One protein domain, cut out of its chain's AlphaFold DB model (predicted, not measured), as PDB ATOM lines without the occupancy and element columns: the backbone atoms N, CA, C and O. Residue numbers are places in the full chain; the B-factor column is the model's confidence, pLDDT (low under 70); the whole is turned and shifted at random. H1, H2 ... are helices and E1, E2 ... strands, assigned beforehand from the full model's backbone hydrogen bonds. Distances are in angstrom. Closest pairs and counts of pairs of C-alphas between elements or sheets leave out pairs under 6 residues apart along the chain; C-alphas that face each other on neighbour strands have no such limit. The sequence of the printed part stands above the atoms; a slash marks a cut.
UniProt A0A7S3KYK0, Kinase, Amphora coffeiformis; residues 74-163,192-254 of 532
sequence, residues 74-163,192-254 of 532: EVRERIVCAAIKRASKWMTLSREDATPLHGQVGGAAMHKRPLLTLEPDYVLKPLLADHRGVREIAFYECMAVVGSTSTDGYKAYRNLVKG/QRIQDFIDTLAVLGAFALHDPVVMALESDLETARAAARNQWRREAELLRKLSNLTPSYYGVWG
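What this domain is: This is residues 74 to 163 and 192 to 254 of the 532 residues of the protein "Kinase" of Amphora coffeiformis (UniProt A0A7S3KYK0). One long helix, H5, makes the longest axis; at its first end H4 meets it at a corner and sticks out with residues 192 to 202, and near its other end H1, H2 and H3 form a small cluster, with H2 and H3 packed on H5. Beyond the cluster, E3 runs beside H1, and a small hairpin, E1 and E2, with the long loop of residues 91 to 115 makes the far end. The printed part has 153 residues, mostly helix, in the order H1, E1, E2, H2, H3, H4, H5, E3; the sheet is E1 - E2, antiparallel. It is extended, with a radius of gyration of the C-alphas of 23.1 A and spans of 74 by 34 by 30 A.

Where its parts are: Find the sheet first: E1 is residues 116 to 118 and E2 residues 122 to 126, 12.8 A long. H2, residues 131 to 147, runs 24.6 A, and H3 is residues 153 to 162. Find C-alpha 74 at (192.487, 246.118, 221.964); from there H1 runs 25.4 A to residue 90. H4, residues 192 to 208, is 24.3 A long. H5 runs 50.0 A from C-alpha 212 at (198.583, 223.784, 188.555) to C-alpha 245 at (213.979, 230.969, 235.533). E3 is residues 249 to 253.

How they stand to each other: In the hairpin of E1 and E2, look for N 118 and O 122, 3.0 A apart, and N 124 and O 116, 2.8 A. E3 pairs with no named strand; its C-alpha 251 is 4.2 A from that of Ala 87 in H1, their closest. H1 touches H2 with residues 76 to 83 alone, closest at the C-alphas of Ile 79 and Ala 138, 6.0 A, at a steep tilt of 64 degrees. H2 and H3 form a helical hairpin at a shallow tilt of 23 degrees, closest at the C-alphas of Val 146 and Gly 153, 4.4 A. H5 touches H2, about perpendicular at 88 degrees, closest at the C-alphas of Met 143 and Leu 239, 5.2 A. H4 touches H5 with residues 203 to 207 alone, closest at the C-alphas of Ala 206 and Val 214, 6.6 A. Every O i to N i+4 pair is within hydrogen-bond range in H2, H3 and H4; 11 of 13 are in H1 and 28 of 30 in H5.

The domain as a whole: The C-alphas farthest apart are those of His 102 and Leu 209, 73.9 A. Residues 164 to 191 are not printed, and C-alphas 163 and 192 are 23.9 A apart across the cut. The link from H1 to E1 is long, with 25 residues. The model's confidence is under 70 at residues 91 to 93, 106 to 111, 149 to 151 and 163.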
ATOM      1  N   GLU A  74     193.195 247.337 221.552       90.75
ATOM      2  CA  GLU A  74     192.487 246.118 221.964       90.75
ATOM      3  C   GLU A  74     193.462 245.087 222.557       90.75
ATOM      4  O   GLU A  74     193.166 244.412 223.544       90.75
ATOM      5  N   VAL A  75     194.659 244.969 221.971       91.38
ATOM      6  CA  VAL A  75     195.722 244.107 222.508       91.38
ATOM      7  C   VAL A  75     196.196 244.626 223.864       91.38
ATOM      8  O   VAL A  75     196.322 243.823 224.789       91.38
ATOM      9  N   ARG A  76     196.425 245.940 224.005       92.19
ATOM     10  CA  ARG A  76     196.817 246.542 225.292       92.19
ATOM     11  C   ARG A  76     195.772 246.306 226.373       92.19
ATOM     12  O   ARG A  76     196.118 245.765 227.418       92.19
ATOM     13  N   GLU A  77     194.521 246.669 226.105       93.50
ATOM     14  CA  GLU A  77     193.405 246.522 227.040       93.50
ATOM     15  C   GLU A  77     193.279 245.073 227.502       93.50
ATOM     16  O   GLU A  77     193.300 244.797 228.697       93.50
ATOM     17  N   ARG A  78     193.276 244.114 226.567       93.69
ATOM     18  CA  ARG A  78     193.199 242.690 226.911       93.69
ATOM     19  C   ARG A  78     194.342 242.237 227.820       93.69
ATOM     20  O   ARG A  78     194.105 241.449 228.732       93.69
ATOM     21  N   ILE A  79     195.571 242.687 227.565       94.69
ATOM     22  CA  ILE A  79     196.748 242.316 228.364       94.69
ATOM     23  C   ILE A  79     196.670 242.920 229.765       94.69
ATOM     24  O   ILE A  79     196.870 242.204 230.743       94.69
ATOM     25  N   VAL A  80     196.365 244.213 229.864       94.56
ATOM     26  CA  VAL A  80     196.277 244.918 231.148       94.56
ATOM     27  C   VAL A  80     195.121 244.360 231.980       94.56
ATOM     28  O   VAL A  80     195.335 243.970 233.126       94.56
ATOM     29  N   CYS A  81     193.936 244.179 231.391       94.69
ATOM     30  CA  CYS A  81     192.791 243.559 232.062       94.69
ATOM     31  C   CYS A  81     193.088 242.124 232.524       94.69
ATOM     32  O   CYS A  81     192.681 241.731 233.618       94.69
ATOM     33  N   ALA A  82     193.815 241.327 231.727       94.50
ATOM     34  CA  ALA A  82     194.241 239.990 232.145       94.50
ATOM     35  C   ALA A  82     195.169 240.043 233.370       94.50
ATOM     36  O   ALA A  82     195.004 239.240 234.292       94.50
ATOM     37  N   ALA A  83     196.085 241.011 233.402       95.62
ATOM     38  CA  ALA A  83     197.032 241.197 234.492       95.62
ATOM     39  C   ALA A  83     196.388 241.695 235.791       95.62
ATOM     40  O   ALA A  83     196.699 241.172 236.864       95.62
ATOM     41  N   ILE A  84     195.449 242.639 235.703       94.38
ATOM     42  CA  ILE A  84     194.648 243.109 236.844       94.38
ATOM     43  C   ILE A  84     193.818 241.951 237.406       94.38
ATOM     44  O   ILE A  84     193.876 241.633 238.595       94.38
ATOM     45  N   LYS A  85     193.110 241.223 236.532       94.00
ATOM     46  CA  LYS A  85     192.319 240.045 236.921       94.00
ATOM     47  C   LYS A  85     193.172 238.931 237.534       94.00
ATOM     48  O   LYS A  85     192.677 238.126 238.320       94.00
ATOM     49  N   ARG A  86     194.451 238.831 237.168       93.62
ATOM     50  CA  ARG A  86     195.374 237.877 237.792       93.62
ATOM     51  C   ARG A  86     195.720 238.293 239.218       93.62
ATOM     52  O   ARG A  86     195.656 237.441 240.107       93.62
ATOM     53  N   ALA A  87     196.016 239.576 239.419       92.44
ATOM     54  CA  ALA A  87     196.314 240.142 240.731       92.44
ATOM     55  C   ALA A  87     195.100 240.138 241.660       92.44
ATOM     56  O   ALA A  87     195.274 240.069 242.873       92.44
ATOM     57  N   SER A  88     193.876 240.126 241.118       87.94
ATOM     58  CA  SER A  88     192.656 240.180 241.927       87.94
ATOM     59  C   SER A  88     192.504 239.029 242.927       87.94
ATOM     60  O   SER A  88     191.815 239.154 243.932       87.94
ATOM     61  N   LYS A  89     193.191 237.906 242.689       85.25
ATOM     62  CA  LYS A  89     193.246 236.762 243.614       85.25
ATOM     63  C   LYS A  89     194.053 237.041 244.886       85.25
ATOM     64  O   LYS A  89     193.958 236.271 245.833       85.25
ATOM     65  N   TRP A  90     194.830 238.119 244.885       79.25
ATOM     66  CA  TRP A  90     195.755 238.539 245.937       79.25
ATOM     67  C   TRP A  90     195.339 239.893 246.544       79.25
ATOM     68  O   TRP A  90     196.109 240.517 247.263       79.25
ATOM     69  N   MET A  91     194.116 240.362 246.258       63.44
ATOM     70  CA  MET A  91     193.573 241.663 246.692       63.44
ATOM     71  C   MET A  91     193.252 241.767 248.188       63.44
ATOM     72  O   MET A  91     192.859 242.834 248.644       63.44
ATOM     73  N   THR A  92     193.422 240.700 248.973       67.44
ATOM     74  CA  THR A  92     193.311 240.786 250.440       67.44
ATOM     75  C   THR A  92     194.486 241.525 251.082       67.44
ATOM     76  O   THR A  92     194.457 241.759 252.284       67.44
ATOM     77  N   LEU A  93     195.528 241.851 250.312       67.44
ATOM     78  CA  LEU A  93     196.710 242.557 250.792       67.44
ATOM     79  C   LEU A  93     196.450 244.071 250.838       67.44
ATOM     80  O   LEU A  93     196.083 244.661 249.816       67.44
ATOM     81  N   SER A  94     196.657 244.695 252.001       72.94
ATOM     82  CA  SER A  94     196.529 246.147 252.151       72.94
ATOM     83  C   SER A  94     197.760 246.860 251.598       72.94
ATOM     84  O   SER A  94     198.894 246.412 251.757       72.94
ATOM     85  N   ARG A  95     197.546 248.024 250.976       71.50
ATOM     86  CA  ARG A  95     198.637 248.909 250.540       71.50
ATOM     87  C   ARG A  95     199.450 249.447 251.710       71.50
ATOM     88  O   ARG A  95     200.634 249.720 251.545       71.50
ATOM     89  N   GLU A  96     198.806 249.614 252.858       78.25
ATOM     90  CA  GLU A  96     199.412 250.169 254.070       78.25
ATOM     91  C   GLU A  96     200.492 249.248 254.649       78.25
ATOM     92  O   GLU A  96     201.401 249.723 255.322       78.25
ATOM     93  N   ASP A  97     200.452 247.959 254.301       83.69
ATOM     94  CA  ASP A  97     201.432 246.965 254.739       83.69
ATOM     95  C   ASP A  97     202.703 246.966 253.868       83.69
ATOM     96  O   ASP A  97     203.689 246.296 254.187       83.69
ATOM     97  N   ALA A  98     202.703 247.697 252.746       88.31
ATOM     98  CA  ALA A  98     203.837 247.735 251.834       88.31
ATOM     99  C   ALA A  98     204.970 248.610 252.389       88.31
ATOM    100  O   ALA A  98     204.807 249.806 252.634       88.31
ATOM    101  N   THR A  99     206.162 248.034 252.506       89.88
ATOM    102  CA  THR A  99     207.365 248.715 253.008       89.88
ATOM    103  C   THR A  99     208.437 248.794 251.924       89.88
ATOM    104  O   THR A  99     208.427 247.984 251.000       89.88
ATOM    105  N   PRO A 100     209.377 249.755 251.958       89.81
ATOM    106  CA  PRO A 100     210.490 249.766 251.014       89.81
ATOM    107  C   PRO A 100     211.306 248.467 251.070       89.81
ATOM    108  O   PRO A 100     211.667 247.998 252.150       89.81
ATOM    109  N   LEU A 101     211.643 247.911 249.903       88.38
ATOM    110  CA  LEU A 101     212.519 246.746 249.810       88.38
ATOM    111  C   LEU A 101     213.909 247.115 250.338       88.38
ATOM    112  O   LEU A 101     214.655 247.881 249.717       88.38
ATOM    113  N   HIS A 102     214.274 246.525 251.470       82.75
ATOM    114  CA  HIS A 102     215.588 246.710 252.066       82.75
ATOM    115  C   HIS A 102     216.670 246.095 251.170       82.75
ATOM    116  O   HIS A 102     216.558 244.961 250.708       82.75
ATOM    117  N   GLY A 103     217.744 246.847 250.921       77.12
ATOM    118  CA  GLY A 103     218.882 246.356 250.143       77.12
ATOM    119  C   GLY A 103     218.657 246.277 248.629       77.12
ATOM    120  O   GLY A 103     219.356 245.515 247.961       77.12
ATOM    121  N   GLN A 104     217.725 247.061 248.072       83.81
ATOM    122  CA  GLN A 104     217.540 247.185 246.624       83.81
ATOM    123  C   GLN A 104     218.867 247.529 245.916       83.81
ATOM    124  O   GLN A 104     219.477 248.567 246.171       83.81
ATOM    125  N   VAL A 105     219.262 246.699 244.947       81.50
ATOM    126  CA  VAL A 105     220.379 246.978 244.032       81.50
ATOM    127  C   VAL A 105     219.859 247.231 242.629       81.50
ATOM    128  O   VAL A 105     218.913 246.589 242.178       81.50
ATOM    129  N   GLY A 106     220.490 248.167 241.921       67.00
ATOM    130  CA  GLY A 106     220.047 248.545 240.586       67.00
ATOM    131  C   GLY A 106     218.688 249.260 240.592       67.00
ATOM    132  O   GLY A 106     217.830 249.096 241.456       67.00
ATOM    133  N   GLY A 107     218.497 250.174 239.642       63.78
ATOM    134  CA  GLY A 107     217.233 250.908 239.515       63.78
ATOM    135  C   GLY A 107     216.933 251.932 240.621       63.78
ATOM    136  O   GLY A 107     216.172 252.850 240.328       63.78
ATOM    137  N   ALA A 108     217.565 251.854 241.797       58.72
ATOM    138  CA  ALA A 108     217.457 252.831 242.873       58.72
ATOM    139  C   ALA A 108     218.018 254.188 242.418       58.72
ATOM    140  O   ALA A 108     219.166 254.307 241.977       58.72
ATOM    141  N   ALA A 109     217.175 255.213 242.443       60.19
ATOM    142  CA  ALA A 109     217.557 256.597 242.203       60.19
ATOM    143  C   ALA A 109     216.579 257.498 242.955       60.19
ATOM    144  O   ALA A 109     215.398 257.176 242.995       60.19
ATOM    145  N   MET A 110     217.040 258.643 243.471       47.19
ATOM    146  CA  MET A 110     216.195 259.558 244.258       47.19
ATOM    147  C   MET A 110     214.886 259.976 243.567       47.19
ATOM    148  O   MET A 110     213.907 260.262 244.234       47.19
ATOM    149  N   HIS A 111     214.856 259.998 242.232       55.91
ATOM    150  CA  HIS A 111     213.689 260.397 241.436       55.91
ATOM    151  C   HIS A 111     212.851 259.211 240.932       55.91
ATOM    152  O   HIS A 111     211.993 259.386 240.069       55.91
ATOM    153  N   LYS A 112     213.143 257.986 241.374       76.00
ATOM    154  CA  LYS A 112     212.408 256.785 240.971       76.00
ATOM    155  C   LYS A 112     211.647 256.222 242.154       76.00
ATOM    156  O   LYS A 112     212.175 256.165 243.258       76.00
ATOM    157  N   ARG A 113     210.436 255.737 241.879       84.62
ATOM    158  CA  ARG A 113     209.652 254.964 242.843       84.62
ATOM    159  C   ARG A 113     210.478 253.747 243.309       84.62
ATOM    160  O   ARG A 113     211.040 253.057 242.447       84.62
ATOM    161  N   PRO A 114     210.601 253.511 244.626       87.00
ATOM    162  CA  PRO A 114     211.348 252.375 245.155       87.00
ATOM    163  C   PRO A 114     210.607 251.062 244.885       87.00
ATOM    164  O   PRO A 114     209.389 251.050 244.702       87.00
ATOM    165  N   LEU A 115     211.344 249.950 244.869       91.38
ATOM    166  CA  LEU A 115     210.733 248.628 245.011       91.38
ATOM    167  C   LEU A 115     210.148 248.520 246.423       91.38
ATOM    168  O   LEU A 115     210.798 248.940 247.381       91.38
ATOM    169  N   LEU A 116     208.948 247.960 246.548       92.44
ATOM    170  CA  LEU A 116     208.332 247.695 247.848       92.44
ATOM    171  C   LEU A 116     208.261 246.188 248.095       92.44
ATOM    172  O   LEU A 116     208.218 245.401 247.150       92.44
ATOM    173  N   THR A 117     208.228 245.800 249.357       91.88
ATOM    174  CA  THR A 117     207.923 244.459 249.845       91.88
ATOM    175  C   THR A 117     206.555 244.438 250.489       91.88
ATOM    176  O   THR A 117     206.138 245.416 251.104       91.88
ATOM    177  N   LEU A 118     205.872 243.310 250.343       89.19
ATOM    178  CA  LEU A 118     204.547 243.081 250.894       89.19
ATOM    179  C   LEU A 118     204.497 241.647 251.421       89.19
ATOM    180  O   LEU A 118     204.801 240.705 250.684       89.19
ATOM    181  N   GLU A 119     204.155 241.497 252.697       82.75
ATOM    182  CA  GLU A 119     204.031 240.192 253.354       82.75
ATOM    183  C   GLU A 119     202.970 239.316 252.653       82.75
ATOM    184  O   GLU A 119     201.988 239.840 252.117       82.75
ATOM    185  N   PRO A 120     203.114 237.977 252.655       83.94
ATOM    186  CA  PRO A 120     204.217 237.207 253.237       83.94
ATOM    187  C   PRO A 120     205.497 237.155 252.385       83.94
ATOM    188  O   PRO A 120     206.575 236.942 252.923       83.94
ATOM    189  N   ASP A 121     205.417 237.287 251.057       89.75
ATOM    190  CA  ASP A 121     206.558 236.965 250.188       89.75
ATOM    191  C   ASP A 121     206.575 237.699 248.842       89.75
ATOM    192  O   ASP A 121     207.107 237.182 247.854       89.75
ATOM    193  N   TYR A 122     206.034 238.916 248.774       92.31
ATOM    194  CA  TYR A 122     205.912 239.663 247.523       92.31
ATOM    195  C   TYR A 122     206.834 240.874 247.428       92.31
ATOM    196  O   TYR A 122     207.208 241.514 248.410       92.31
ATOM    197  N   VAL A 123     207.157 241.216 246.184       93.94
ATOM    198  CA  VAL A 123     207.764 242.476 245.773       93.94
ATOM    199  C   VAL A 123     206.814 243.187 244.817       93.94
ATOM    200  O   VAL A 123     206.356 242.615 243.823       93.94
ATOM    201  N   LEU A 124     206.567 244.460 245.096       93.62
ATOM    202  CA  LEU A 124     205.875 245.385 244.215       93.62
ATOM    203  C   LEU A 124     206.919 246.172 243.429       93.62
ATOM    204  O   LEU A 124     207.610 247.045 243.960       93.62
ATOM    205  N   LYS A 125     207.032 245.869 242.136       94.06
ATOM    206  CA  LYS A 125     207.882 246.621 241.213       94.06
ATOM    207  C   LYS A 125     207.060 247.728 240.551       94.06
ATOM    208  O   LYS A 125     206.158 247.394 239.781       94.06
ATOM    209  N   PRO A 126     207.372 249.017 240.781       92.38
ATOM    210  CA  PRO A 126     206.671 250.121 240.135       92.38
ATOM    211  C   PRO A 126     206.648 249.965 238.617       92.38
ATOM    212  O   PRO A 126     207.689 249.735 237.989       92.38
ATOM    213  N   LEU A 127     205.462 250.092 238.028       90.31
ATOM    214  CA  LEU A 127     205.324 250.059 236.581       90.31
ATOM    215  C   LEU A 127     205.835 251.354 235.953       90.31
ATOM    216  O   LEU A 127     205.695 252.450 236.491       90.31
ATOM    217  N   LEU A 128     206.449 251.216 234.780       86.06
ATOM    218  CA  LEU A 128     206.820 252.359 233.957       86.06
ATOM    219  C   LEU A 128     205.600 252.773 233.134       86.06
ATOM    220  O   LEU A 128     205.104 251.965 232.352       86.06
ATOM    221  N   ALA A 129     205.174 254.030 233.247       81.00
ATOM    222  CA  ALA A 129     204.108 254.614 232.428       81.00
ATOM    223  C   ALA A 129     204.581 254.936 230.997       81.00
ATOM    224  O   ALA A 129     204.485 256.053 230.499       81.00
ATOM    225  N   ASP A 130     205.192 253.951 230.342       88.94
ATOM    226  CA  ASP A 130     205.579 254.008 228.943       88.94
ATOM    227  C   ASP A 130     205.463 252.624 228.289       88.94
ATOM    228  O   ASP A 130     205.166 251.615 228.931       88.94
ATOM    229  N   HIS A 131     205.764 252.561 226.991       89.44
ATOM    230  CA  HIS A 131     205.778 251.321 226.218       89.44
ATOM    231  C   HIS A 131     206.546 250.158 226.874       89.44
ATOM    232  O   HIS A 131     206.265 248.998 226.580       89.44
ATOM    233  N   ARG A 132     207.541 250.407 227.737       91.81
ATOM    234  CA  ARG A 132     208.315 249.342 228.393       91.81
ATOM    235  C   ARG A 132     207.518 248.672 229.499       91.81
ATOM    236  O   ARG A 132     207.640 247.457 229.620       91.81
ATOM    237  N   GLY A 133     206.722 249.424 230.259       92.38
ATOM    238  CA  GLY A 133     205.888 248.871 231.326       92.38
ATOM    239  C   GLY A 133     204.875 247.879 230.773       92.38
ATOM    240  O   GLY A 133     204.872 246.718 231.170       92.38
ATOM    241  N   VAL A 134     204.109 248.278 229.753       92.88
ATOM    242  CA  VAL A 134     203.116 247.387 229.125       92.88
ATOM    243  C   VAL A 134     203.759 246.204 228.407       92.88
ATOM    244  O   VAL A 134     203.234 245.093 228.472       92.88
ATOM    245  N   ARG A 135     204.935 246.377 227.788       94.88
ATOM    246  CA  ARG A 135     205.696 245.237 227.241       94.88
ATOM    247  C   ARG A 135     206.156 244.268 228.328       94.88
ATOM    248  O   ARG A 135     206.177 243.066 228.079       94.88
ATOM    249  N   GLU A 136     206.510 244.763 229.512       96.31
ATOM    250  CA  GLU A 136     206.888 243.913 230.642       96.31
ATOM    251  C   GLU A 136     205.679 243.146 231.199       96.31
ATOM    252  O   GLU A 136     205.777 241.928 231.357       96.31
ATOM    253  N   ILE A 137     204.528 243.810 231.385       95.62
ATOM    254  CA  ILE A 137     203.251 243.158 231.740       95.62
ATOM    255  C   ILE A 137     202.940 242.050 230.733       95.62
ATOM    256  O   ILE A 137     202.720 240.901 231.107       95.62
ATOM    257  N   ALA A 138     202.985 242.381 229.442       95.81
ATOM    258  CA  ALA A 138     202.699 241.444 228.369       95.81
ATOM    259  C   ALA A 138     203.608 240.217 228.396       95.81
ATOM    260  O   ALA A 138     203.136 239.103 228.181       95.81
ATOM    261  N   PHE A 139     204.903 240.407 228.654       97.06
ATOM    262  CA  PHE A 139     205.858 239.308 228.713       97.06
ATOM    263  C   PHE A 139     205.532 238.334 229.850       97.06
ATOM    264  O   PHE A 139     205.452 237.123 229.626       97.06
ATOM    265  N   TYR A 140     205.281 238.862 231.050       97.56
ATOM    266  CA  TYR A 140     204.885 238.060 232.204       97.56
ATOM    267  C   TYR A 140     203.527 237.371 232.004       97.56
ATOM    268  O   TYR A 140     203.405 236.177 232.282       97.56
ATOM    269  N   GLU A 141     202.537 238.063 231.438       95.94
ATOM    270  CA  GLU A 141     201.242 237.465 231.095       95.94
ATOM    271  C   GLU A 141     201.376 236.342 230.062       95.94
ATOM    272  O   GLU A 141     200.764 235.284 230.213       95.94
ATOM    273  N   CYS A 142     202.233 236.507 229.049       95.19
ATOM    274  CA  CYS A 142     202.501 235.448 228.078       95.19
ATOM    275  C   CYS A 142     203.066 234.192 228.754       95.19
ATOM    276  O   CYS A 142     202.596 233.095 228.455       95.19
ATOM    277  N   MET A 143     204.016 234.334 229.689       95.81
ATOM    278  CA  MET A 143     204.537 233.207 230.479       95.81
ATOM    279  C   MET A 143     203.458 232.574 231.369       95.81
ATOM    280  O   MET A 143     203.344 231.351 231.446       95.81
ATOM    281  N   ALA A 144     202.624 233.391 232.011       94.50
ATOM    282  CA  ALA A 144     201.595 232.904 232.922       94.50
ATOM    283  C   ALA A 144     200.476 232.135 232.202       94.50
ATOM    284  O   ALA A 144     199.991 231.120 232.704       94.50
ATOM    285  N   VAL A 145     200.075 232.587 231.012       92.81
ATOM    286  CA  VAL A 145     199.020 231.952 230.208       92.81
ATOM    287  C   VAL A 145     199.461 230.600 229.635       92.81
ATOM    288  O   VAL A 145     198.659 229.664 229.581       92.81
ATOM    289  N   VAL A 146     200.732 230.455 229.241       92.75
ATOM    290  CA  VAL A 146     201.251 229.155 228.773       92.75
ATOM    291  C   VAL A 146     201.479 228.164 229.914       92.75
ATOM    292  O   VAL A 146     201.435 226.960 229.678       92.75
ATOM    293  N   GLY A 147     201.710 228.646 231.139       83.38
ATOM    294  CA  GLY A 147     201.906 227.801 232.320       83.38
ATOM    295  C   GLY A 147     200.614 227.216 232.900       83.38
ATOM    296  O   GLY A 147     200.648 226.142 233.490       83.38
ATOM    297  N   SER A 148     199.469 227.885 232.725       74.12
ATOM    298  CA  SER A 148     198.203 227.499 233.369       74.12
ATOM    299  C   SER A 148     197.339 226.499 232.588       74.12
ATOM    300  O   SER A 148     196.324 226.041 233.108       74.12
ATOM    301  N   THR A 149     197.686 226.166 231.342       67.44
ATOM    302  CA  THR A 149     196.811 225.415 230.424       67.44
ATOM    303  C   THR A 149     197.457 224.097 229.978       67.44
ATOM    304  O   THR A 149     198.496 224.099 229.323       67.44
ATOM    305  N   SER A 150     196.846 222.949 230.314       65.00
ATOM    306  CA  SER A 150     197.468 221.632 230.073       65.00
ATOM    307  C   SER A 150     197.320 221.102 228.641       65.00
ATOM    308  O   SER A 150     198.128 220.276 228.226       65.00
ATOM    309  N   THR A 151     196.337 221.574 227.865       60.91
ATOM    310  CA  THR A 151     196.001 220.962 226.564       60.91
ATOM    311  C   THR A 151     196.227 221.842 225.333       60.91
ATOM    312  O   THR A 151     196.253 221.293 224.240       60.91
ATOM    313  N   ASP A 152     196.468 223.159 225.455       74.06
ATOM    314  CA  ASP A 152     196.647 224.038 224.277       74.06
ATOM    315  C   ASP A 152     197.265 225.429 224.581       74.06
ATOM    316  O   ASP A 152     196.854 226.450 224.020       74.06
ATOM    317  N   GLY A 153     198.280 225.523 225.451       84.75
ATOM    318  CA  GLY A 153     198.811 226.825 225.907       84.75
ATOM    319  C   GLY A 153     199.271 227.796 224.816       84.75
ATOM    320  O   GLY A 153     199.133 229.011 224.966       84.75
ATOM    321  N   TYR A 154     199.694 227.296 223.651       88.81
ATOM    322  CA  TYR A 154     200.022 228.157 222.511       88.81
ATOM    323  C   TYR A 154     198.800 228.889 221.921       88.81
ATOM    324  O   TYR A 154     198.959 229.977 221.371       88.81
ATOM    325  N   LYS A 155     197.582 228.321 222.005       89.75
ATOM    326  CA  LYS A 155     196.351 228.981 221.531       89.75
ATOM    327  C   LYS A 155     196.014 230.167 222.424       89.75
ATOM    328  O   LYS A 155     195.724 231.244 221.913       89.75
ATOM    329  N   ALA A 156     196.108 229.979 223.740       89.12
ATOM    330  CA  ALA A 156     195.871 231.039 224.710       89.12
ATOM    331  C   ALA A 156     196.912 232.164 224.566       89.12
ATOM    332  O   ALA A 156     196.540 233.330 224.456       89.12
ATOM    333  N   TYR A 157     198.195 231.808 224.421       91.50
ATOM    334  CA  TYR A 157     199.268 232.748 224.079       91.50
ATOM    335  C   TYR A 157     198.991 233.518 222.778       91.50
ATOM    336  O   TYR A 157     199.022 234.749 222.753       91.50
ATOM    337  N   ARG A 158     198.655 232.812 221.692       89.56
ATOM    338  CA  ARG A 158     198.327 233.434 220.403       89.56
ATOM    339  C   ARG A 158     197.153 234.407 220.529       89.56
ATOM    340  O   ARG A 158     197.216 235.489 219.952       89.56
ATOM    341  N   ASN A 159     196.094 234.025 221.240       89.12
ATOM    342  CA  ASN A 159     194.901 234.852 221.413       89.12
ATOM    343  C   ASN A 159     195.197 236.111 222.234       89.12
ATOM    344  O   ASN A 159     194.701 237.181 221.894       89.12
ATOM    345  N   LEU A 160     196.045 236.002 223.263       89.00
ATOM    346  CA  LEU A 160     196.487 237.147 224.055       89.00
ATOM    347  C   LEU A 160     197.193 238.189 223.172       89.00
ATOM    348  O   LEU A 160     196.886 239.378 223.257       89.00
ATOM    349  N   VAL A 161     198.082 237.732 222.284       86.00
ATOM    350  CA  VAL A 161     198.977 238.601 221.506       86.00
ATOM    351  C   VAL A 161     198.373 239.123 220.197       86.00
ATOM    352  O   VAL A 161     198.685 240.243 219.803       86.00
ATOM    353  N   LYS A 162     197.548 238.346 219.480       79.94
ATOM    354  CA  LYS A 162     197.160 238.696 218.097       79.94
ATOM    355  C   LYS A 162     196.082 239.775 217.948       79.94
ATOM    356  O   LYS A 162     195.992 240.327 216.856       79.94
ATOM    357  N   GLY A 163     195.270 240.067 218.966       61.12
ATOM    358  CA  GLY A 163     194.031 240.833 218.740       61.12
ATOM    359  C   GLY A 163     192.958 239.935 218.123       61.12
ATOM    360  O   GLY A 163     193.268 239.022 217.353       61.12
ATOM    361  N   GLN A 192     183.770 246.278 196.559       85.81
ATOM    362  CA  GLN A 192     184.759 245.359 197.130       85.81
ATOM    363  C   GLN A 192     184.139 244.002 197.480       85.81
ATOM    364  O   GLN A 192     184.744 242.970 197.214       85.81
ATOM    365  N   ARG A 193     182.906 243.987 198.003       86.62
ATOM    366  CA  ARG A 193     182.176 242.742 198.304       86.62
ATOM    367  C   ARG A 193     181.897 241.922 197.047       86.62
ATOM    368  O   ARG A 193     182.039 240.703 197.068       86.62
ATOM    369  N   ILE A 194     181.517 242.589 195.956       85.75
ATOM    370  CA  ILE A 194     181.318 241.943 194.652       85.75
ATOM    371  C   ILE A 194     182.644 241.362 194.154       85.75
ATOM    372  O   ILE A 194     182.682 240.214 193.715       85.75
ATOM    373  N   GLN A 195     183.737 242.115 194.272       86.88
ATOM    374  CA  GLN A 195     185.050 241.643 193.850       86.88
ATOM    375  C   GLN A 195     185.526 240.431 194.665       86.88
ATOM    376  O   GLN A 195     186.000 239.456 194.088       86.88
ATOM    377  N   ASP A 196     185.342 240.451 195.986       87.00
ATOM    378  CA  ASP A 196     185.670 239.327 196.865       87.00
ATOM    379  C   ASP A 196     184.862 238.070 196.537       87.00
ATOM    380  O   ASP A 196     185.393 236.956 196.572       87.00
ATOM    381  N   PHE A 197     183.581 238.241 196.202       88.25
ATOM    382  CA  PHE A 197     182.726 237.147 195.760       88.25
ATOM    383  C   PHE A 197     183.233 236.541 194.445       88.25
ATOM    384  O   PHE A 197     183.407 235.324 194.363       88.25
ATOM    385  N   ILE A 198     183.550 237.383 193.453       88.44
ATOM    386  CA  ILE A 198     184.115 236.950 192.167       88.44
ATOM    387  C   ILE A 198     185.417 236.177 192.382       88.44
ATOM    388  O   ILE A 198     185.587 235.099 191.818       88.44
ATOM    389  N   ASP A 199     186.322 236.682 193.217       90.00
ATOM    390  CA  ASP A 199     187.603 236.014 193.434       90.00
ATOM    391  C   ASP A 199     187.452 234.690 194.185       90.00
ATOM    392  O   ASP A 199     188.201 233.747 193.940       90.00
ATOM    393  N   THR A 200     186.482 234.603 195.096       88.44
ATOM    394  CA  THR A 200     186.179 233.358 195.812       88.44
ATOM    395  C   THR A 200     185.675 232.293 194.841       88.44
ATOM    396  O   THR A 200     186.173 231.169 194.855       88.44
ATOM    397  N   LEU A 201     184.748 232.651 193.947       90.19
ATOM    398  CA  LEU A 201     184.293 231.751 192.886       90.19
ATOM    399  C   LEU A 201     185.427 231.371 191.928       90.19
ATOM    400  O   LEU A 201     185.519 230.215 191.523       90.19
ATOM    401  N   ALA A 202     186.308 232.317 191.596       89.62
ATOM    402  CA  ALA A 202     187.458 232.070 190.737       89.62
ATOM    403  C   ALA A 202     188.413 231.028 191.341       89.62
ATOM    404  O   ALA A 202     188.835 230.107 190.644       89.62
ATOM    405  N   VAL A 203     188.713 231.131 192.641       89.50
ATOM    406  CA  VAL A 203     189.535 230.148 193.362       89.50
ATOM    407  C   VAL A 203     188.851 228.777 193.398       89.50
ATOM    408  O   VAL A 203     189.490 227.779 193.079       89.50
ATOM    409  N   LEU A 204     187.548 228.712 193.706       89.56
ATOM    410  CA  LEU A 204     186.789 227.451 193.691       89.56
ATOM    411  C   LEU A 204     186.793 226.787 192.305       89.56
ATOM    412  O   LEU A 204     187.007 225.580 192.198       89.56
ATOM    413  N   GLY A 205     186.605 227.574 191.242       89.00
ATOM    414  CA  GLY A 205     186.694 227.095 189.863       89.00
ATOM    415  C   GLY A 205     188.093 226.585 189.510       89.00
ATOM    416  O   GLY A 205     188.222 225.533 188.890       89.00
ATOM    417  N   ALA A 206     189.145 227.280 189.953       90.44
ATOM    418  CA  ALA A 206     190.524 226.847 189.748       90.44
ATOM    419  C   ALA A 206     190.846 225.525 190.471       90.44
ATOM    420  O   ALA A 206     191.538 224.687 189.896       90.44
ATOM    421  N   PHE A 207     190.302 225.298 191.674       90.31
ATOM    422  CA  PHE A 207     190.390 224.001 192.359       90.31
ATOM    423  C   PHE A 207     189.667 222.895 191.589       90.31
ATOM    424  O   PHE A 207     190.244 221.834 191.367       90.31
ATOM    425  N   ALA A 208     188.430 223.143 191.141       90.69
ATOM    426  CA  ALA A 208     187.646 222.161 190.389       90.69
ATOM    427  C   ALA A 208     188.320 221.749 189.067       90.69
ATOM    428  O   ALA A 208     188.186 220.611 188.627       90.69
ATOM    429  N   LEU A 209     189.063 222.672 188.449       91.19
ATOM    430  CA  LEU A 209     189.811 222.443 187.214       91.19
ATOM    431  C   LEU A 209     191.264 221.995 187.443       91.19
ATOM    432  O   LEU A 209     191.991 221.832 186.465       91.19
ATOM    433  N   HIS A 210     191.696 221.805 188.695       90.44
ATOM    434  CA  HIS A 210     193.079 221.475 189.047       90.44
ATOM    435  C   HIS A 210     194.113 222.415 188.394       90.44
ATOM    436  O   HIS A 210     195.110 221.959 187.829       90.44
ATOM    437  N   ASP A 211     193.898 223.736 188.465       92.69
ATOM    438  CA  ASP A 211     194.880 224.701 187.952       92.69
ATOM    439  C   ASP A 211     196.235 224.503 188.663       92.69
ATOM    440  O   ASP A 211     196.313 224.661 189.885       92.69
ATOM    441  N   PRO A 212     197.320 224.182 187.936       91.38
ATOM    442  CA  PRO A 212     198.583 223.784 188.555       91.38
ATOM    443  C   PRO A 212     199.232 224.904 189.379       91.38
ATOM    444  O   PRO A 212     199.916 224.618 190.358       91.38
ATOM    445  N   VAL A 213     199.006 226.175 189.020       91.50
ATOM    446  CA  VAL A 213     199.561 227.325 189.749       91.50
ATOM    447  C   VAL A 213     198.790 227.548 191.045       91.50
ATOM    448  O   VAL A 213     199.402 227.718 192.094       91.50
ATOM    449  N   VAL A 214     197.455 227.501 191.002       90.50
ATOM    450  CA  VAL A 214     196.623 227.643 192.209       90.50
ATOM    451  C   VAL A 214     196.859 226.483 193.179       90.50
ATOM    452  O   VAL A 214     196.990 226.723 194.376       90.50
ATOM    453  N   MET A 215     197.006 225.250 192.684       91.25
ATOM    454  CA  MET A 215     197.333 224.092 193.527       91.25
ATOM    455  C   MET A 215     198.707 224.227 194.203       91.25
ATOM    456  O   MET A 215     198.836 223.921 195.390       91.25
ATOM    457  N   ALA A 216     199.724 224.716 193.482       91.56
ATOM    458  CA  ALA A 216     201.040 224.991 194.059       91.56
ATOM    459  C   ALA A 216     200.974 226.098 195.127       91.56
ATOM    460  O   ALA A 216     201.513 225.934 196.219       91.56
ATOM    461  N   LEU A 217     200.249 227.188 194.855       89.50
ATOM    462  CA  LEU A 217     200.070 228.289 195.805       89.50
ATOM    463  C   LEU A 217     199.292 227.872 197.061       89.50
ATOM    464  O   LEU A 217     199.624 228.338 198.148       89.50
ATOM    465  N   GLU A 218     198.294 226.991 196.956       87.81
ATOM    466  CA  GLU A 218     197.605 226.458 198.139       87.81
ATOM    467  C   GLU A 218     198.535 225.565 198.973       87.81
ATOM    468  O   GLU A 218     198.531 225.640 200.202       87.81
ATOM    469  N   SER A 219     199.387 224.762 198.326       89.75
ATOM    470  CA  SER A 219     200.414 223.979 199.027       89.75
ATOM    471  C   SER A 219     201.409 224.880 199.772       89.75
ATOM    472  O   SER A 219     201.708 224.648 200.950       89.75
ATOM    473  N   ASP A 220     201.856 225.963 199.132       87.94
ATOM    474  CA  ASP A 220     202.687 226.994 199.755       87.94
ATOM    475  C   ASP A 220     201.965 227.684 200.919       87.94
ATOM    476  O   ASP A 220     202.567 227.956 201.964       87.94
ATOM    477  N   LEU A 221     200.666 227.955 200.766       86.50
ATOM    478  CA  LEU A 221     199.833 228.579 201.787       86.50
ATOM    479  C   LEU A 221     199.687 227.681 203.017       86.50
ATOM    480  O   LEU A 221     199.853 228.155 204.144       86.50
ATOM    481  N   GLU A 222     199.428 226.388 202.824       88.50
ATOM    482  CA  GLU A 222     199.375 225.405 203.907       88.50
ATOM    483  C   GLU A 222     200.726 225.250 204.605       88.50
ATOM    484  O   GLU A 222     200.789 225.244 205.839       88.50
ATOM    485  N   THR A 223     201.820 225.240 203.843       89.25
ATOM    486  CA  THR A 223     203.180 225.223 204.393       89.25
ATOM    487  C   THR A 223     203.448 226.471 205.240       89.25
ATOM    488  O   THR A 223     203.927 226.367 206.372       89.25
ATOM    489  N   ALA A 224     203.061 227.657 204.760       85.69
ATOM    490  CA  ALA A 224     203.202 228.910 205.499       85.69
ATOM    491  C   ALA A 224     202.328 228.941 206.770       85.69
ATOM    492  O   ALA A 224     202.786 229.360 207.837       85.69
ATOM    493  N   ARG A 225     201.084 228.443 206.703       86.50
ATOM    494  CA  ARG A 225     200.186 228.298 207.865       86.50
ATOM    495  C   ARG A 225     200.748 227.311 208.890       86.50
ATOM    496  O   ARG A 225     200.655 227.558 210.096       86.50
ATOM    497  N   ALA A 226     201.318 226.194 208.441       88.44
ATOM    498  CA  ALA A 226     201.979 225.214 209.297       88.44
ATOM    499  C   ALA A 226     203.212 225.814 209.983       88.44
ATOM    500  O   ALA A 226     203.315 225.727 211.207       88.44
ATOM    501  N   ALA A 227     204.075 226.510 209.239       86.38
ATOM    502  CA  ALA A 227     205.231 227.218 209.784       86.38
ATOM    503  C   ALA A 227     204.818 228.245 210.849       86.38
ATOM    504  O   ALA A 227     205.369 228.247 211.950       86.38
ATOM    505  N   ALA A 228     203.775 229.041 210.584       84.19
ATOM    506  CA  ALA A 228     203.232 229.980 211.561       84.19
ATOM    507  C   ALA A 228     202.761 229.269 212.837       84.19
ATOM    508  O   ALA A 228     203.128 229.670 213.939       84.19
ATOM    509  N   ARG A 229     201.962 228.197 212.715       87.06
ATOM    510  CA  ARG A 229     201.499 227.405 213.871       87.06
ATOM    511  C   ARG A 229     202.665 226.835 214.678       87.06
ATOM    512  O   ARG A 229     202.620 226.895 215.906       87.06
ATOM    513  N   ASN A 230     203.688 226.316 214.005       89.69
ATOM    514  CA  ASN A 230     204.877 225.763 214.646       89.69
ATOM    515  C   ASN A 230     205.669 226.841 215.389       89.69
ATOM    516  O   ASN A 230     206.069 226.600 216.523       89.69
ATOM    517  N   GLN A 231     205.798 228.044 214.824       88.06
ATOM    518  CA  GLN A 231     206.415 229.178 215.513       88.06
ATOM    519  C   GLN A 231     205.670 229.526 216.812       88.06
ATOM    520  O   GLN A 231     206.293 229.612 217.864       88.06
ATOM    521  N   TRP A 232     204.335 229.649 216.788       89.25
ATOM    522  CA  TRP A 232     203.553 229.932 218.006       89.25
ATOM    523  C   TRP A 232     203.723 228.848 219.077       89.25
ATOM    524  O   TRP A 232     203.815 229.161 220.263       89.25
ATOM    525  N   ARG A 233     203.762 227.574 218.665       91.81
ATOM    526  CA  ARG A 233     204.017 226.447 219.573       91.81
ATOM    527  C   ARG A 233     205.415 226.518 220.174       91.81
ATOM    528  O   ARG A 233     205.550 226.327 221.379       91.81
ATOM    529  N   ARG A 234     206.421 226.829 219.355       93.06
ATOM    530  CA  ARG A 234     207.811 226.963 219.792       93.06
ATOM    531  C   ARG A 234     207.983 228.104 220.792       93.06
ATOM    532  O   ARG A 234     208.546 227.897 221.861       93.06
ATOM    533  N   GLU A 235     207.432 229.275 220.485       93.69
ATOM    534  CA  GLU A 235     207.423 230.429 221.388       93.69
ATOM    535  C   GLU A 235     206.758 230.088 222.731       93.69
ATOM    536  O   GLU A 235     207.328 230.362 223.786       93.69
ATOM    537  N   ALA A 236     205.595 229.427 222.708       93.81
ATOM    538  CA  ALA A 236     204.893 229.022 223.924       93.81
ATOM    539  C   ALA A 236     205.681 227.998 224.761       93.81
ATOM    540  O   ALA A 236     205.711 228.093 225.988       93.81
ATOM    541  N   GLU A 237     206.344 227.034 224.115       94.44
ATOM    542  CA  GLU A 237     207.209 226.064 224.790       94.44
ATOM    543  C   GLU A 237     208.384 226.754 225.495       94.44
ATOM    544  O   GLU A 237     208.650 226.479 226.670       94.44
ATOM    545  N   LEU A 238     209.060 227.671 224.799       96.00
ATOM    546  CA  LEU A 238     210.185 228.432 225.339       96.00
ATOM    547  C   LEU A 238     209.748 229.319 226.511       96.00
ATOM    548  O   LEU A 238     210.409 229.298 227.548       96.00
ATOM    549  N   LEU A 239     208.621 230.030 226.394       96.25
ATOM    550  CA  LEU A 239     208.059 230.851 227.477       96.25
ATOM    551  C   LEU A 239     207.716 230.014 228.718       96.25
ATOM    552  O   LEU A 239     208.026 230.417 229.836       96.25
ATOM    553  N   ARG A 240     207.143 228.818 228.532       94.94
ATOM    554  CA  ARG A 240     206.831 227.894 229.633       94.94
ATOM    555  C   ARG A 240     208.088 227.381 230.335       94.94
ATOM    556  O   ARG A 240     208.089 227.202 231.544       94.94
ATOM    557  N   LYS A 241     209.166 227.108 229.594       95.62
ATOM    558  CA  LYS A 241     210.455 226.733 230.202       95.62
ATOM    559  C   LYS A 241     211.082 227.920 230.941       95.62
ATOM    560  O   LYS A 241     211.647 227.735 232.018       95.62
ATOM    561  N   LEU A 242     210.958 229.122 230.375       96.81
ATOM    562  CA  LEU A 242     211.531 230.348 230.922       96.81
ATOM    563  C   LEU A 242     210.893 230.751 232.252       96.81
ATOM    564  O   LEU A 242     211.607 231.250 233.112       96.81
ATOM    565  N   SER A 243     209.597 230.496 232.457       95.44
ATOM    566  CA  SER A 243     208.890 230.893 233.687       95.44
ATOM    567  C   SER A 243     209.519 230.329 234.968       95.44
ATOM    568  O   SER A 243     209.415 230.937 236.026       95.44
ATOM    569  N   ASN A 244     210.224 229.196 234.890       94.81
ATOM    570  CA  ASN A 244     210.946 228.619 236.033       94.81
ATOM    571  C   ASN A 244     212.253 229.369 236.368       94.81
ATOM    572  O   ASN A 244     212.827 229.201 237.447       94.81
ATOM    573  N   LEU A 245     212.736 230.199 235.444       97.62
ATOM    574  CA  LEU A 245     213.979 230.969 235.533       97.62
ATOM    575  C   LEU A 245     213.734 232.438 235.913       97.62
ATOM    576  O   LEU A 245     214.691 233.194 236.077       97.62
ATOM    577  N   THR A 246     212.475 232.840 236.089       97.62
ATOM    578  CA  THR A 246     212.063 234.180 236.529       97.62
ATOM    579  C   THR A 246     211.484 234.124 237.948       97.62
ATOM    580  O   THR A 246     211.219 233.027 238.458       97.62
ATOM    581  N   PRO A 247     211.296 235.270 238.627       96.81
ATOM    582  CA  PRO A 247     210.420 235.331 239.791       96.81
ATOM    583  C   PRO A 247     208.997 234.910 239.407       96.81
ATOM    584  O   PRO A 247     208.570 235.133 238.267       96.81
ATOM    585  N   SER A 248     208.269 234.311 240.349       95.69
ATOM    586  CA  SER A 248     206.845 234.026 240.160       95.69
ATOM    587  C   SER A 248     206.086 235.334 239.967       95.69
ATOM    588  O   SER A 248     206.392 236.336 240.612       95.69
ATOM    589  N   TYR A 249     205.113 235.316 239.062       96.31
ATOM    590  CA  TYR A 249     204.341 236.488 238.673       96.31
ATOM    591  C   TYR A 249     202.877 236.339 239.067       96.31
ATOM    592  O   TYR A 249     202.250 235.314 238.783       96.31
ATOM    593  N   TYR A 250     202.333 237.394 239.669       95.31
ATOM    594  CA  TYR A 250     201.008 237.373 240.280       95.31
ATOM    595  C   TYR A 250     200.030 238.384 239.679       95.31
ATOM    596  O   TYR A 250     198.857 238.347 240.033       95.31
ATOM    597  N   GLY A 251     200.457 239.224 238.734       95.31
ATOM    598  CA  GLY A 251     199.593 240.188 238.047       95.31
ATOM    599  C   GLY A 251     200.050 241.638 238.205       95.31
ATOM    600  O   GLY A 251     201.188 241.913 238.592       95.31
ATOM    601  N   VAL A 252     199.148 242.562 237.877       94.56
ATOM    602  CA  VAL A 252     199.316 244.004 238.101       94.56
ATOM    603  C   VAL A 252     198.461 244.425 239.286       94.56
ATOM    604  O   VAL A 252     197.246 244.272 239.254       94.56
ATOM    605  N   TRP A 253     199.113 244.925 240.330       91.94
ATOM    606  CA  TRP A 253     198.493 245.334 241.586       91.94
ATOM    607  C   TRP A 253     198.477 246.864 241.711       91.94
ATOM    608  O   TRP A 253     199.358 247.534 241.170       91.94
ATOM    609  N   GLY A 254     197.486 247.409 242.422       88.69
ATOM    610  CA  GLY A 254     197.292 248.857 242.583       88.69
ATOM    611  C   GLY A 254     196.605 249.541 241.395       88.69
ATOM    612  O   GLY A 254     196.541 250.760 241.354       88.69
TER     613      GLY A 254